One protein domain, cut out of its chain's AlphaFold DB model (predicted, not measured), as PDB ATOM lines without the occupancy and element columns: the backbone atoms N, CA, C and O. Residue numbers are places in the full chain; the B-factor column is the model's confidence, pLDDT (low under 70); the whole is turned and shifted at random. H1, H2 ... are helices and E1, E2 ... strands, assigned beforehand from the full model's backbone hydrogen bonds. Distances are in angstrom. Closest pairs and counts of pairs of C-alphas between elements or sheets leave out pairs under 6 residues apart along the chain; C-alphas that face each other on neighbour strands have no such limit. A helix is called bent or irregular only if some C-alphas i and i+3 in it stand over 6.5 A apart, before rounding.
ATOM      1  N   ARG A 318      45.476  47.664   6.696       92.88
ATOM      2  CA  ARG A 318      44.866  48.980   6.944       92.88
ATOM      3  C   ARG A 318      45.624  50.162   6.316       92.88
ATOM      4  O   ARG A 318      44.952  51.059   5.812       92.88
ATOM      5  N   PRO A 319      46.972  50.190   6.291       88.69
ATOM      6  CA  PRO A 319      47.701  51.268   5.627       88.69
ATOM      7  C   PRO A 319      47.570  51.254   4.103       88.69
ATOM      8  O   PRO A 319      47.933  52.227   3.476       88.69
ATOM      9  N   LEU A 320      47.097  50.170   3.495       90.31
ATOM     10  CA  LEU A 320      47.068  49.989   2.040       90.31
ATOM     11  C   LEU A 320      45.638  50.009   1.493       90.31
ATOM     12  O   LEU A 320      45.412  50.396   0.348       90.31
ATOM     13  N   VAL A 321      44.670  49.631   2.334       93.94
ATOM     14  CA  VAL A 321      43.255  49.513   1.986       93.94
ATOM     15  C   VAL A 321      42.398  50.405   2.884       93.94
ATOM     16  O   VAL A 321      42.408  50.322   4.117       93.94
ATOM     17  N   ILE A 322      41.606  51.255   2.242       87.94
ATOM     18  CA  ILE A 322      40.655  52.164   2.871       87.94
ATOM     19  C   ILE A 322      39.284  51.496   2.876       87.94
ATOM     20  O   ILE A 322      38.774  51.115   1.826       87.94
ATOM     21  N   PHE A 323      38.675  51.414   4.059       94.31
ATOM     22  CA  PHE A 323      37.325  50.896   4.268       94.31
ATOM     23  C   PHE A 323      36.368  52.040   4.593       94.31
ATOM     24  O   PHE A 323      36.622  52.793   5.541       94.31
ATOM     25  N   ARG A 324      35.264  52.136   3.852       92.38
ATOM     26  CA  ARG A 324      34.208  53.143   4.040       92.38
ATOM     27  C   ARG A 324      32.819  52.528   3.898       92.38
ATOM     28  O   ARG A 324      32.686  51.444   3.347       92.38
ATOM     29  N   LEU A 325      31.786  53.222   4.371       95.06
ATOM     30  CA  LEU A 325      30.396  52.838   4.110       95.06
ATOM     31  C   LEU A 325      29.905  53.450   2.793       95.06
ATOM     32  O   LEU A 325      30.099  54.640   2.552       95.06
ATOM     33  N   ASP A 326      29.219  52.647   1.984       92.38
ATOM     34  CA  ASP A 326      28.378  53.087   0.864       92.38
ATOM     35  C   ASP A 326      26.922  52.671   1.141       92.38
ATOM     36  O   ASP A 326      26.419  51.644   0.685       92.38
ATOM     37  N   GLY A 327      26.244  53.436   1.999       92.94
ATOM     38  CA  GLY A 327      24.949  53.034   2.545       92.94
ATOM     39  C   GLY A 327      25.089  51.827   3.478       92.94
ATOM     40  O   GLY A 327      25.757  51.917   4.505       92.94
ATOM     41  N   ASN A 328      24.467  50.702   3.116       95.25
ATOM     42  CA  ASN A 328      24.451  49.466   3.912       95.25
ATOM     43  C   ASN A 328      25.506  48.437   3.464       95.25
ATOM     44  O   ASN A 328      25.365  47.255   3.761       95.25
ATOM     45  N   LEU A 329      26.535  48.859   2.728       96.56
ATOM     46  CA  LEU A 329      27.661  48.009   2.331       96.56
ATOM     47  C   LEU A 329      28.984  48.670   2.713       96.56
ATOM     48  O   LEU A 329      29.077  49.899   2.781       96.56
ATOM     49  N   ILE A 330      30.010  47.859   2.948       97.31
ATOM     50  CA  ILE A 330      31.379  48.340   3.136       97.31
ATOM     51  C   ILE A 330      32.065  48.349   1.777       97.31
ATOM     52  O   ILE A 330      32.011  47.364   1.053       97.31
ATOM     53  N   GLU A 331      32.730  49.439   1.422       95.75
ATOM     54  CA  GLU A 331      33.626  49.497   0.275       95.75
ATOM     55  C   GLU A 331      35.078  49.496   0.756       95.75
ATOM     56  O   GLU A 331      35.467  50.342   1.564       95.75
ATOM     57  N   ALA A 332      35.871  48.564   0.236       96.06
ATOM     58  CA  ALA A 332      37.320  48.517   0.362       96.06
ATOM     59  C   ALA A 332      37.963  49.015  -0.935       96.06
ATOM     60  O   ALA A 332      37.659  48.508  -2.010       96.06
ATOM     61  N   SER A 333      38.870  49.981  -0.841       91.25
ATOM     62  CA  SER A 333      39.596  50.539  -1.990       91.25
ATOM     63  C   SER A 333      41.073  50.689  -1.653       91.25
ATOM     64  O   SER A 333      41.418  51.094  -0.543       91.25
ATOM     65  N   GLY A 334      41.956  50.328  -2.581       90.38
ATOM     66  CA  GLY A 334      43.393  50.387  -2.342       90.38
ATOM     67  C   GLY A 334      44.205  49.635  -3.383       90.38
ATOM     68  O   GLY A 334      43.663  48.959  -4.257       90.38
ATOM     69  N   VAL A 335      45.521  49.751  -3.257       88.75
ATOM     70  CA  VAL A 335      46.496  49.030  -4.074       88.75
ATOM     71  C   VAL A 335      47.371  48.232  -3.120       88.75
ATOM     72  O   VAL A 335      47.893  48.780  -2.148       88.75
ATOM     73  N   LEU A 336      47.493  46.935  -3.370       93.12
ATOM     74  CA  LEU A 336      48.301  46.035  -2.559       93.12
ATOM     75  C   LEU A 336      49.543  45.605  -3.337       93.12
ATOM     76  O   LEU A 336      49.399  45.187  -4.482       93.12
ATOM     77  N   PRO A 337      50.742  45.663  -2.743       92.00
ATOM     78  CA  PRO A 337      51.924  45.067  -3.340       92.00
ATOM     79  C   PRO A 337      51.888  43.535  -3.204       92.00
ATOM     80  O   PRO A 337      51.145  42.989  -2.380       92.00
ATOM     81  N   VAL A 338      52.675  42.833  -4.024       90.19
ATOM     82  CA  VAL A 338      52.655  41.359  -4.141       90.19
ATOM     83  C   VAL A 338      52.912  40.670  -2.796       90.19
ATOM     84  O   VAL A 338      52.250  39.693  -2.455       90.19
ATOM     85  N   GLU A 339      53.792  41.218  -1.965       91.44
ATOM     86  CA  GLU A 339      54.099  40.701  -0.627       91.44
ATOM     87  C   GLU A 339      52.956  40.864   0.393       91.44
ATOM     88  O   GLU A 339      53.060  40.409   1.535       91.44
ATOM     89  N   LYS A 340      51.862  41.536   0.016       95.62
ATOM     90  CA  LYS A 340      50.661  41.725   0.845       95.62
ATOM     91  C   LYS A 340      49.459  40.920   0.354       95.62
ATOM     92  O   LYS A 340      48.363  41.122   0.879       95.62
ATOM     93  N   ILE A 341      49.663  39.979  -0.572       94.19
ATOM     94  CA  ILE A 341      48.623  39.035  -1.003       94.19
ATOM     95  C   ILE A 341      48.134  38.197   0.182       94.19
ATOM     96  O   ILE A 341      46.940  38.223   0.471       94.19
ATOM     97  N   ASP A 342      49.025  37.527   0.918       94.12
ATOM     98  CA  ASP A 342      48.604  36.616   1.996       94.12
ATOM     99  C   ASP A 342      47.846  37.334   3.129       94.12
ATOM    100  O   ASP A 342      46.777  36.861   3.522       94.12
ATOM    101  N   PRO A 343      48.293  38.507   3.632       95.69
ATOM    102  CA  PRO A 343      47.523  39.253   4.623       95.69
ATOM    103  C   PRO A 343      46.147  39.721   4.120       95.69
ATOM    104  O   PRO A 343      45.193  39.766   4.900       95.69
ATOM    105  N   TRP A 344      46.023  40.054   2.831       96.88
ATOM    106  CA  TRP A 344      44.742  40.416   2.215       96.88
ATOM    107  C   TRP A 344      43.806  39.222   2.079       96.88
ATOM    108  O   TRP A 344      42.642  39.314   2.461       96.88
ATOM    109  N   VAL A 345      44.318  38.089   1.608       95.81
ATOM    110  CA  VAL A 345      43.572  36.830   1.563       95.81
ATOM    111  C   VAL A 345      43.097  36.448   2.964       95.81
ATOM    112  O   VAL A 345      41.912  36.178   3.150       95.81
ATOM    113  N   GLY A 346      43.982  36.492   3.964       94.94
ATOM    114  CA  GLY A 346      43.628  36.190   5.351       94.94
ATOM    115  C   GLY A 346      42.568  37.146   5.908       94.94
ATOM    116  O   GLY A 346      41.647  36.722   6.607       94.94
ATOM    117  N   PHE A 347      42.639  38.434   5.551       97.62
ATOM    118  CA  PHE A 347      41.575  39.393   5.852       97.62
ATOM    119  C   PHE A 347      40.246  38.997   5.198       97.62
ATOM    120  O   PHE A 347      39.223  38.972   5.878       97.62
ATOM    121  N   LEU A 348      40.252  38.676   3.902       97.25
ATOM    122  CA  LEU A 348      39.053  38.314   3.150       97.25
ATOM    123  C   LEU A 348      38.401  37.025   3.669       97.25
ATOM    124  O   LEU A 348      37.179  36.980   3.781       97.25
ATOM    125  N   GLN A 349      39.196  36.028   4.058       96.19
ATOM    126  CA  GLN A 349      38.729  34.794   4.701       96.19
ATOM    127  C   GLN A 349      38.061  35.067   6.053       96.19
ATOM    128  O   GLN A 349      36.940  34.625   6.320       96.19
ATOM    129  N   ALA A 350      38.727  35.841   6.915       96.31
ATOM    130  CA  ALA A 350      38.156  36.231   8.198       96.31
ATOM    131  C   ALA A 350      36.879  37.066   8.007       96.31
ATOM    132  O   ALA A 350      35.899  36.879   8.734       96.31
ATOM    133  N   TYR A 351      36.860  37.933   6.992       97.62
ATOM    134  CA  TYR A 351      35.690  38.714   6.619       97.62
ATOM    135  C   TYR A 351      34.525  37.828   6.167       97.62
ATOM    136  O   TYR A 351      33.411  37.985   6.674       97.62
ATOM    137  N   SER A 352      34.771  36.877   5.257       96.00
ATOM    138  CA  SER A 352      33.743  35.959   4.752       96.00
ATOM    139  C   SER A 352      33.080  35.168   5.872       96.00
ATOM    140  O   SER A 352      31.862  35.024   5.878       96.00
ATOM    141  N   THR A 353      33.862  34.728   6.856       96.00
ATOM    142  CA  THR A 353      33.363  33.914   7.968       96.00
ATOM    143  C   THR A 353      32.605  34.736   9.010       96.00
ATOM    144  O   THR A 353      31.619  34.264   9.568       96.00
ATOM    145  N   GLN A 354      33.060  35.957   9.313       96.19
ATOM    146  CA  GLN A 354      32.535  36.728  10.449       96.19
ATOM    147  C   GLN A 354      31.501  37.793  10.061       96.19
ATOM    148  O   GLN A 354      30.650  38.143  10.882       96.19
ATOM    149  N   PHE A 355      31.593  38.351   8.851       97.62
ATOM    150  CA  PHE A 355      30.881  39.579   8.487       97.62
ATOM    151  C   PHE A 355      30.017  39.465   7.232       97.62
ATOM    152  O   PHE A 355      29.031  40.191   7.161       97.62
ATOM    153  N   ALA A 356      30.323  38.576   6.282       96.88
ATOM    154  CA  ALA A 356      29.644  38.558   4.978       96.88
ATOM    155  C   ALA A 356      28.128  38.276   5.038       96.88
ATOM    156  O   ALA A 356      27.388  38.719   4.156       96.88
ATOM    157  N   ASP A 357      27.653  37.588   6.081       96.38
ATOM    158  CA  ASP A 357      26.217  37.404   6.344       96.38
ATOM    159  C   ASP A 357      25.556  38.620   7.013       96.38
ATOM    160  O   ASP A 357      24.331  38.750   6.993       96.38
ATOM    161  N   LEU A 358      26.349  39.505   7.619       96.56
ATOM    162  CA  LEU A 358      25.872  40.659   8.381       96.56
ATOM    163  C   LEU A 358      25.861  41.931   7.532       96.56
ATOM    164  O   LEU A 358      24.891  42.682   7.570       96.56
ATOM    165  N   ILE A 359      26.937  42.180   6.786       97.56
ATOM    166  CA  ILE A 359      27.120  43.337   5.909       97.56
ATOM    167  C   ILE A 359      27.947  42.901   4.690       97.56
ATOM    168  O   ILE A 359      28.934  42.197   4.874       97.56
ATOM    169  N   PRO A 360      27.573  43.269   3.453       97.75
ATOM    170  CA  PRO A 360      28.376  42.942   2.281       97.75
ATOM    171  C   PRO A 360      29.605  43.854   2.146       97.75
ATOM    172  O   PRO A 360      29.572  45.029   2.531       97.75
ATOM    173  N   LEU A 361      30.662  43.321   1.530       97.88
ATOM    174  CA  LEU A 361      31.883  44.040   1.163       97.88
ATOM    175  C   LEU A 361      32.000  44.151  -0.348       97.88
ATOM    176  O   LEU A 361      32.020  43.144  -1.048       97.88
ATOM    177  N   ARG A 362      32.178  45.371  -0.836       97.06
ATOM    178  CA  ARG A 362      32.620  45.662  -2.194       97.06
ATOM    179  C   ARG A 362      34.112  45.969  -2.193       97.06
ATOM    180  O   ARG A 362      34.532  46.966  -1.617       97.06
ATOM    181  N   SER A 363      34.907  45.142  -2.852       96.12
ATOM    182  CA  SER A 363      36.343  45.338  -3.017       96.12
ATOM    183  C   SER A 363      36.666  45.932  -4.387       96.12
ATOM    184  O   SER A 363      36.354  45.354  -5.429       96.12
ATOM    185  N   LEU A 364      37.327  47.084  -4.358       93.25
ATOM    186  CA  LEU A 364      37.987  47.770  -5.471       93.25
ATOM    187  C   LEU A 364      39.516  47.623  -5.366       93.25
ATOM    188  O   LEU A 364      40.270  48.448  -5.882       93.25
ATOM    189  N   VAL A 365      39.987  46.627  -4.614       94.00
ATOM    190  CA  VAL A 365      41.409  46.468  -4.317       94.00
ATOM    191  C   VAL A 365      42.135  45.847  -5.509       94.00
ATOM    192  O   VAL A 365      41.749  44.792  -6.017       94.00
ATOM    193  N   SER A 366      43.194  46.520  -5.955       92.50
ATOM    194  CA  SER A 366      44.019  46.096  -7.092       92.50
ATOM    195  C   SER A 366      45.375  45.575  -6.625       92.50
ATOM    196  O   SER A 366      45.930  46.074  -5.644       92.50
ATOM    197  N   LEU A 367      45.921  44.593  -7.342       92.62
ATOM    198  CA  LEU A 367      47.273  44.091  -7.103       92.62
ATOM    199  C   LEU A 367      48.285  44.916  -7.912       92.62
ATOM    200  O   LEU A 367      48.095  45.112  -9.115       92.62
ATOM    201  N   GLN A 368      49.338  45.392  -7.255       88.44
ATOM    202  CA  GLN A 368      50.495  46.014  -7.888       88.44
ATOM    203  C   GLN A 368      51.398  44.922  -8.467       88.44
ATOM    204  O   GLN A 368      51.695  43.931  -7.801       88.44
ATOM    205  N   ASN A 369      51.847  45.110  -9.700       86.94
ATOM    206  CA  ASN A 369      52.822  44.247 -10.347       86.94
ATOM    207  C   ASN A 369      54.208  44.415  -9.698       86.94
ATOM    208  O   ASN A 369      54.495  45.422  -9.049       86.94
ATOM    209  N   ALA A 370      55.106  43.447  -9.911       82.88
ATOM    210  CA  ALA A 370      56.468  43.488  -9.364       82.88
ATOM    211  C   ALA A 370      57.303  44.688  -9.863       82.88
ATOM    212  O   ALA A 370      58.262  45.087  -9.209       82.88
ATOM    213  N   ASP A 371      56.935  45.277 -11.004       82.06
ATOM    214  CA  ASP A 371      57.542  46.490 -11.566       82.06
ATOM    215  C   ASP A 371      56.939  47.796 -11.004       82.06
ATOM    216  O   ASP A 371      57.328  48.891 -11.408       82.06
ATOM    217  N   GLY A 372      55.988  47.689 -10.070       81.62
ATOM    218  CA  GLY A 372      55.299  48.811  -9.447       81.62
ATOM    219  C   GLY A 372      54.076  49.324 -10.216       81.62
ATOM    220  O   GLY A 372      53.392  50.216  -9.705       81.62
ATOM    221  N   THR A 373      53.775  48.786 -11.402       81.62
ATOM    222  CA  THR A 373      52.597  49.175 -12.197       81.62
ATOM    223  C   THR A 373      51.307  48.545 -11.654       81.62
ATOM    224  O   THR A 373      51.344  47.601 -10.868       81.62
ATOM    225  N   ILE A 374      50.141  49.079 -12.035       80.75
ATOM    226  CA  ILE A 374      48.827  48.574 -11.603       80.75
ATOM    227  C   ILE A 374      48.059  48.104 -12.837       80.75
ATOM    228  O   ILE A 374      47.748  48.909 -13.710       80.75
ATOM    229  N   GLY A 375      47.719  46.813 -12.885       76.94
ATOM    230  CA  GLY A 375      46.988  46.230 -14.017       76.94
ATOM    231  C   GLY A 375      47.820  46.167 -15.300       76.94
ATOM    232  O   GLY A 375      49.045  46.296 -15.272       76.94
ATOM    233  N   LYS A 376      47.159  45.922 -16.436       74.19
ATOM    234  CA  LYS A 376      47.814  45.922 -17.749       74.19
ATOM    235  C   LYS A 376      47.915  47.347 -18.302       74.19
ATOM    236  O   LYS A 376      46.969  48.122 -18.143       74.19
ATOM    237  N   PRO A 377      48.999  47.698 -19.020       62.41
ATOM    238  CA  PRO A 377      49.082  48.972 -19.727       62.41
ATOM    239  C   PRO A 377      47.869  49.183 -20.652       62.41
ATOM    240  O   PRO A 377      47.662  48.413 -21.588       62.41
ATOM    241  N   GLY A 378      47.071  50.223 -20.385       64.81
ATOM    242  CA  GLY A 378      45.875  50.580 -21.164       64.81
ATOM    243  C   GLY A 378      44.536  50.086 -20.599       64.81
ATOM    244  O   GLY A 378      43.494  50.472 -21.127       64.81
ATOM    245  N   GLU A 379      44.534  49.286 -19.531       70.56
ATOM    246  CA  GLU A 379      43.314  48.925 -18.801       70.56
ATOM    247  C   GLU A 379      43.026  49.992 -17.737       70.56
ATOM    248  O   GLU A 379      43.895  50.312 -16.929       70.56
ATOM    249  N   VAL A 380      41.826  50.581 -17.756       57.75
ATOM    250  CA  VAL A 380      41.440  51.610 -16.783       57.75
ATOM    251  C   VAL A 380      41.207  50.934 -15.427       57.75
ATOM    252  O   VAL A 380      40.301  50.101 -15.316       57.75
ATOM    253  N   PRO A 381      41.986  51.261 -14.381       62.31
ATOM    254  CA  PRO A 381      41.742  50.723 -13.050       62.31
ATOM    255  C   PRO A 381      40.387  51.231 -12.532       62.31
ATOM    256  O   PRO A 381      40.199  52.435 -12.393       62.31
ATOM    257  N   GLY A 382      39.448  50.327 -12.223       62.53
ATOM    258  CA  GLY A 382      38.269  50.666 -11.407       62.53
ATOM    259  C   GLY A 382      36.877  50.367 -11.970       62.53
ATOM    260  O   GLY A 382      35.911  50.555 -11.236       62.53
ATOM    261  N   ASP A 383      36.732  49.856 -13.197       73.62
ATOM    262  CA  ASP A 383      35.392  49.576 -13.759       73.62
ATOM    263  C   ASP A 383      34.723  48.313 -13.192       73.62
ATOM    264  O   ASP A 383      33.531  48.073 -13.399       73.62
ATOM    265  N   ARG A 384      35.479  47.487 -12.469       86.62
ATOM    266  CA  ARG A 384      34.991  46.242 -11.875       86.62
ATOM    267  C   ARG A 384      35.113  46.307 -10.363       86.62
ATOM    268  O   ARG A 384      36.084  46.838  -9.833       86.62
ATOM    269  N   ALA A 385      34.155  45.718  -9.663       92.56
ATOM    270  CA  ALA A 385      34.261  45.507  -8.227       92.56
ATOM    271  C   ALA A 385      33.939  44.056  -7.883       92.56
ATOM    272  O   ALA A 385      33.082  43.435  -8.510       92.56
ATOM    273  N   LEU A 386      34.624  43.514  -6.885       94.44
ATOM    274  CA  LEU A 386      34.316  42.205  -6.321       94.44
ATOM    275  C   LEU A 386      33.344  42.392  -5.159       94.44
ATOM    276  O   LEU A 386      33.532  43.306  -4.359       94.44
ATOM    277  N   VAL A 387      32.322  41.550  -5.045       96.56
ATOM    278  CA  VAL A 387      31.333  41.650  -3.964       96.56
ATOM    279  C   VAL A 387      31.306  40.366  -3.152       96.56
ATOM    280  O   VAL A 387      31.065  39.290  -3.689       96.56
ATOM    281  N   ILE A 388      31.538  40.493  -1.848       96.44
ATOM    282  CA  ILE A 388      31.566  39.398  -0.880       96.44
ATOM    283  C   ILE A 388      30.370  39.569   0.058       96.44
ATOM    284  O   ILE A 388      30.221  40.607   0.707       96.44
ATOM    285  N   GLY A 389      29.526  38.541   0.141       95.12
ATOM    286  CA  GLY A 389      28.274  38.567   0.899       95.12
ATOM    287  C   GLY A 389      27.051  38.888   0.035       95.12
ATOM    288  O   GLY A 389      27.119  38.961  -1.192       95.12
ATOM    289  N   LYS A 390      25.898  39.055   0.684       92.62
ATOM    290  CA  LYS A 390      24.610  39.278   0.006       92.62
ATOM    291  C   LYS A 390      24.398  40.769  -0.276       92.62
ATOM    292  O   LYS A 390      23.745  41.457   0.507       92.62
ATOM    293  N   ALA A 391      24.943  41.277  -1.379       87.88
ATOM    294  CA  ALA A 391      24.575  42.596  -1.902       87.88
ATOM    295  C   ALA A 391      23.552  42.469  -3.041       87.88
ATOM    296  O   ALA A 391      23.457  41.427  -3.687       87.88
ATOM    297  N   GLY A 392      22.789  43.534  -3.299       86.44
ATOM    298  CA  GLY A 392      21.990  43.610  -4.523       86.44
ATOM    299  C   GLY A 392      22.904  43.684  -5.746       86.44
ATOM    300  O   GLY A 392      23.891  44.411  -5.715       86.44
ATOM    301  N   GLU A 393      22.575  42.949  -6.807       86.25
ATOM    302  CA  GLU A 393      23.348  42.951  -8.052       86.25
ATOM    303  C   GLU A 393      23.382  44.363  -8.661       86.25
ATOM    304  O   GLU A 393      22.339  44.950  -8.968       86.25
ATOM    305  N   ARG A 394      24.584  44.924  -8.836       90.69
ATOM    306  CA  ARG A 394      24.806  46.157  -9.602       90.69
ATOM    307  C   ARG A 394      25.620  45.834 -10.861       90.69
ATOM    308  O   ARG A 394      26.497  44.969 -10.817       90.69
ATOM    309  N   PRO A 395      25.372  46.518 -11.992       90.00
ATOM    310  CA  PRO A 395      26.197  46.358 -13.188       90.00
ATOM    311  C   PRO A 395      27.681  46.624 -12.883       90.00
ATOM    312  O   PRO A 395      27.998  47.608 -12.222       90.00
ATOM    313  N   GLY A 396      28.578  45.758 -13.365       88.50
ATOM    314  CA  GLY A 396      30.031  45.867 -13.138       88.50
ATOM    315  C   GLY A 396      30.542  45.190 -11.857       88.50
ATOM    316  O   GLY A 396      31.754  45.059 -11.670       88.50
ATOM    317  N   GLU A 397      29.649  44.693 -11.000       93.44
ATOM    318  CA  GLU A 397      30.016  43.952  -9.793       93.44
ATOM    319  C   GLU A 397      30.073  42.439 -10.079       93.44
ATOM    320  O   GLU A 397      29.202  41.873 -10.738       93.44
ATOM    321  N   THR A 398      31.135  41.771  -9.625       94.19
ATOM    322  CA  THR A 398      31.313  40.318  -9.738       94.19
ATOM    323  C   THR A 398      31.134  39.695  -8.351       94.19
ATOM    324  O   THR A 398      31.952  39.974  -7.469       94.19
ATOM    325  N   PRO A 399      30.094  38.871  -8.122       95.00
ATOM    326  CA  PRO A 399      29.918  38.201  -6.841       95.00
ATOM    327  C   PRO A 399      31.027  37.166  -6.630       95.00
ATOM    328  O   PRO A 399      31.385  36.423  -7.547       95.00
ATOM    329  N   VAL A 400      31.563  37.125  -5.415       94.50
ATOM    330  CA  VAL A 400      32.561  36.150  -4.968       94.50
ATOM    331  C   VAL A 400      31.851  35.058  -4.177       94.50
ATOM    332  O   VAL A 400      31.010  35.340  -3.320       94.50
ATOM    333  N   ASP A 401      32.199  33.801  -4.448       95.50
ATOM    334  CA  ASP A 401      31.698  32.666  -3.680       95.50
ATOM    335  C   ASP A 401      32.298  32.688  -2.265       95.50
ATOM    336  O   ASP A 401      33.465  32.359  -2.042       95.50
ATOM    337  N   VAL A 402      31.471  33.099  -1.303       94.81
ATOM    338  CA  VAL A 402      31.845  33.267   0.107       94.81
ATOM    339  C   VAL A 402      32.280  31.941   0.735       94.81
ATOM    340  O   VAL A 402      33.198  31.938   1.551       94.81
ATOM    341  N   ALA A 403      31.669  30.817   0.347       94.12
ATOM    342  CA  ALA A 403      31.993  29.509   0.914       94.12
ATOM    343  C   ALA A 403      33.350  29.008   0.407       94.12
ATOM    344  O   ALA A 403      34.158  28.504   1.189       94.12
ATOM    345  N   ARG A 404      33.632  29.193  -0.888       94.94
ATOM    346  CA  ARG A 404      34.949  28.880  -1.464       94.94
ATOM    347  C   ARG A 404      36.052  29.725  -0.832       94.94
ATOM    348  O   ARG A 404      37.046  29.168  -0.367       94.94
ATOM    349  N   LEU A 405      35.833  31.039  -0.747       91.88
ATOM    350  CA  LEU A 405      36.781  31.971  -0.144       91.88
ATOM    351  C   LEU A 405      37.058  31.620   1.325       91.88
ATOM    352  O   LEU A 405      38.222  31.515   1.696       91.88
ATOM    353  N   ALA A 406      36.019  31.355   2.126       90.38
ATOM    354  CA  ALA A 406      36.154  30.977   3.537       90.38
ATOM    355  C   ALA A 406      36.953  29.677   3.744       90.38
ATOM    356  O   ALA A 406      37.686  29.559   4.723       90.38
ATOM    357  N   ASN A 407      36.865  28.733   2.801       90.75
ATOM    358  CA  ASN A 407      37.624  27.478   2.814       90.75
ATOM    359  C   ASN A 407      39.036  27.607   2.212       90.75
ATOM    360  O   ASN A 407      39.733  26.607   2.055       90.75
ATOM    361  N   GLY A 408      39.451  28.815   1.822       89.56
ATOM    362  CA  GLY A 408      40.750  29.065   1.199       89.56
ATOM    363  C   GLY A 408      40.882  28.586  -0.245       89.56
ATOM    364  O   GLY A 408      41.993  28.534  -0.762       89.56
ATOM    365  N   SER A 409      39.771  28.278  -0.917       91.94
ATOM    366  CA  SER A 409      39.749  27.985  -2.351       91.94
ATOM    367  C   SER A 409      39.408  29.254  -3.129       91.94
ATOM    368  O   SER A 409      38.253  29.665  -3.176       91.94
ATOM    369  N   PHE A 410      40.398  29.888  -3.749       91.31
ATOM    370  CA  PHE A 410      40.193  31.082  -4.571       91.31
ATOM    371  C   PHE A 410      41.295  31.197  -5.625       91.31
ATOM    372  O   PHE A 410      42.425  30.758  -5.406       91.31
ATOM    373  N   ASP A 411      40.968  31.829  -6.749       92.88
ATOM    374  CA  ASP A 411      41.964  32.301  -7.709       92.88
ATOM    375  C   ASP A 411      42.311  33.771  -7.430       92.88
ATOM    376  O   ASP A 411      41.531  34.508  -6.825       92.88
ATOM    377  N   LEU A 412      43.460  34.260  -7.916       89.44
ATOM    378  CA  LEU A 412      43.820  35.681  -7.756       89.44
ATOM    379  C   LEU A 412      42.766  36.626  -8.365       89.44
ATOM    380  O   LEU A 412      42.541  37.717  -7.845       89.44
ATOM    381  N   GLY A 413      42.077  36.195  -9.425       87.94
ATOM    382  CA  GLY A 413      40.966  36.934 -10.034       87.94
ATOM    383  C   GLY A 413      39.676  36.967  -9.203       87.94
ATOM    384  O   GLY A 413      38.779  37.742  -9.534       87.94
ATOM    385  N   ASP A 414      39.579  36.157  -8.146       91.12
ATOM    386  CA  ASP A 414      38.460  36.163  -7.195       91.12
ATOM    387  C   ASP A 414      38.708  37.117  -6.014       91.12
ATOM    388  O   ASP A 414      37.776  37.446  -5.282       91.12
ATOM    389  N   VAL A 415      39.954  37.577  -5.827       93.00
ATOM    390  CA  VAL A 415      40.367  38.443  -4.705       93.00
ATOM    391  C   VAL A 415      40.901  39.814  -5.138       93.00
ATOM    392  O   VAL A 415      40.897  40.744  -4.323       93.00
ATOM    393  N   PHE A 416      41.305  39.967  -6.406       92.31
ATOM    394  CA  PHE A 416      41.767  41.224  -7.002       92.31
ATOM    395  C   PHE A 416      41.011  41.569  -8.283       92.31
ATOM    396  O   PHE A 416      40.739  40.717  -9.130       92.31
ATOM    397  N   VAL A 417      40.732  42.859  -8.460       89.00
ATOM    398  CA  VAL A 417      39.922  43.368  -9.575       89.00
ATOM    399  C   VAL A 417      40.613  43.207 -10.942       89.00
ATOM    400  O   VAL A 417      39.940  43.035 -11.957       89.00
ATOM    401  N   ASN A 418      41.949  43.222 -10.981       82.56
ATOM    402  CA  ASN A 418      42.754  43.330 -12.204       82.56
ATOM    403  C   ASN A 418      43.409  42.017 -12.693       82.56
ATOM    404  O   ASN A 418      44.233  42.061 -13.597       82.56
ATOM    405  N   GLN A 419      43.077  40.848 -12.124       78.12
ATOM    406  CA  GLN A 419      43.809  39.589 -12.392       78.12
ATOM    407  C   GLN A 419      43.089  38.584 -13.312       78.12
ATOM    408  O   GLN A 419      43.673  37.588 -13.741       78.12
ATOM    409  N   LYS A 420      41.818  38.816 -13.669       60.16
ATOM    410  CA  LYS A 420      40.998  37.796 -14.354       60.16
ATOM    411  C   LYS A 420      41.409  37.502 -15.810       60.16
ATOM    412  O   LYS A 420      40.884  36.562 -16.395       60.16
ATOM    413  N   ALA A 421      42.337  38.267 -16.390       52.34
ATOM    414  CA  ALA A 421      42.790  38.078 -17.769       52.34
ATOM    415  C   ALA A 421      44.028  37.167 -17.922       52.34
ATOM    416  O   ALA A 421      44.246  36.673 -19.024       52.34
ATOM    417  N   ASP A 422      44.809  36.912 -16.861       50.12
ATOM    418  CA  ASP A 422      46.093  36.183 -16.963       50.12
ATOM    419  C   ASP A 422      46.116  34.815 -16.266       50.12
ATOM    420  O   ASP A 422      47.031  34.022 -16.488       50.12
TER     421      ASP A 422
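Overview. This is residues 318 to 422 of the 727 residues of the protein "Yop-YscD_cpl domain-containing protein" of Aureimonas leprariae (UniProt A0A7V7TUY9). One strongly twisted sheet of five strands has the long helix H1 over one face, running along its strand E3, while the short H2 packs on H1 near its end and the short H3 sits beside the strands. The printed part has 105 residues, with elements in the order E1, E2, H1, E3, E4, E5, H2, H3. The sheet is mixed, its order E1, E2, E3, E4, E5, and the class is mixed, helices and strands. The whole is compact, with a radius of gyration of the C-alphas of 12.9 A and spans of 38 by 27 by 26 A.

Along the chain. E1, residues 321 to 326, begins at C-alpha 321 (43.255, 49.513, 1.986) and spans 15.3 A. E2, residues 329 to 336, spans 21.3 A, and H1, residues 338 to 354, 25.3 A. H1 is irregular: C-alphas 339 and 342 are 7.3 A apart. E3 is residues 361 to 367, 17.5 A; E4 385 to 388; E5 397 to 400; H2 402 to 406. H3, residues 412 to 415, ends at C-alpha 415 (40.367, 38.443, -4.705).

Arrangement. E1 and E2 form an antiparallel hairpin, N 324 and O 331 2.9 A apart. E2 and E3 are parallel, N 364 to O 332 2.8 A; with H1 they make a strand-helix-strand unit, two parallel neighbour strands with a helix between, its crossover right-handed. E3 and E4 form an antiparallel hairpin, N 363 to O 386 2.7 A. E4 and E5 are parallel, N 398 to O 385 2.8 A. H1 is on the sheet at a height of 9.2 A, over E3 and only just not over E4, on which 2 of its C-alphas fall. H1, with residues 348 to 353 alone, touches H2, the closest C-alphas those of Gln 349 and Ala 406, 4.7 A. H3 stands at the sheet's level. O i to N i+4 pairs are within hydrogen-bond range throughout H2 and in 11 of 13 in H1; H3 is too short for one.

Size, cuts and confidence. The farthest C-alphas, of Leu 358 and Asp 371, are 37.9 A apart. The printed part has no cut. The link E3 to E4 is long. Residues 377 to 378, 380 to 382 and 420 to 422 have pLDDT under 70.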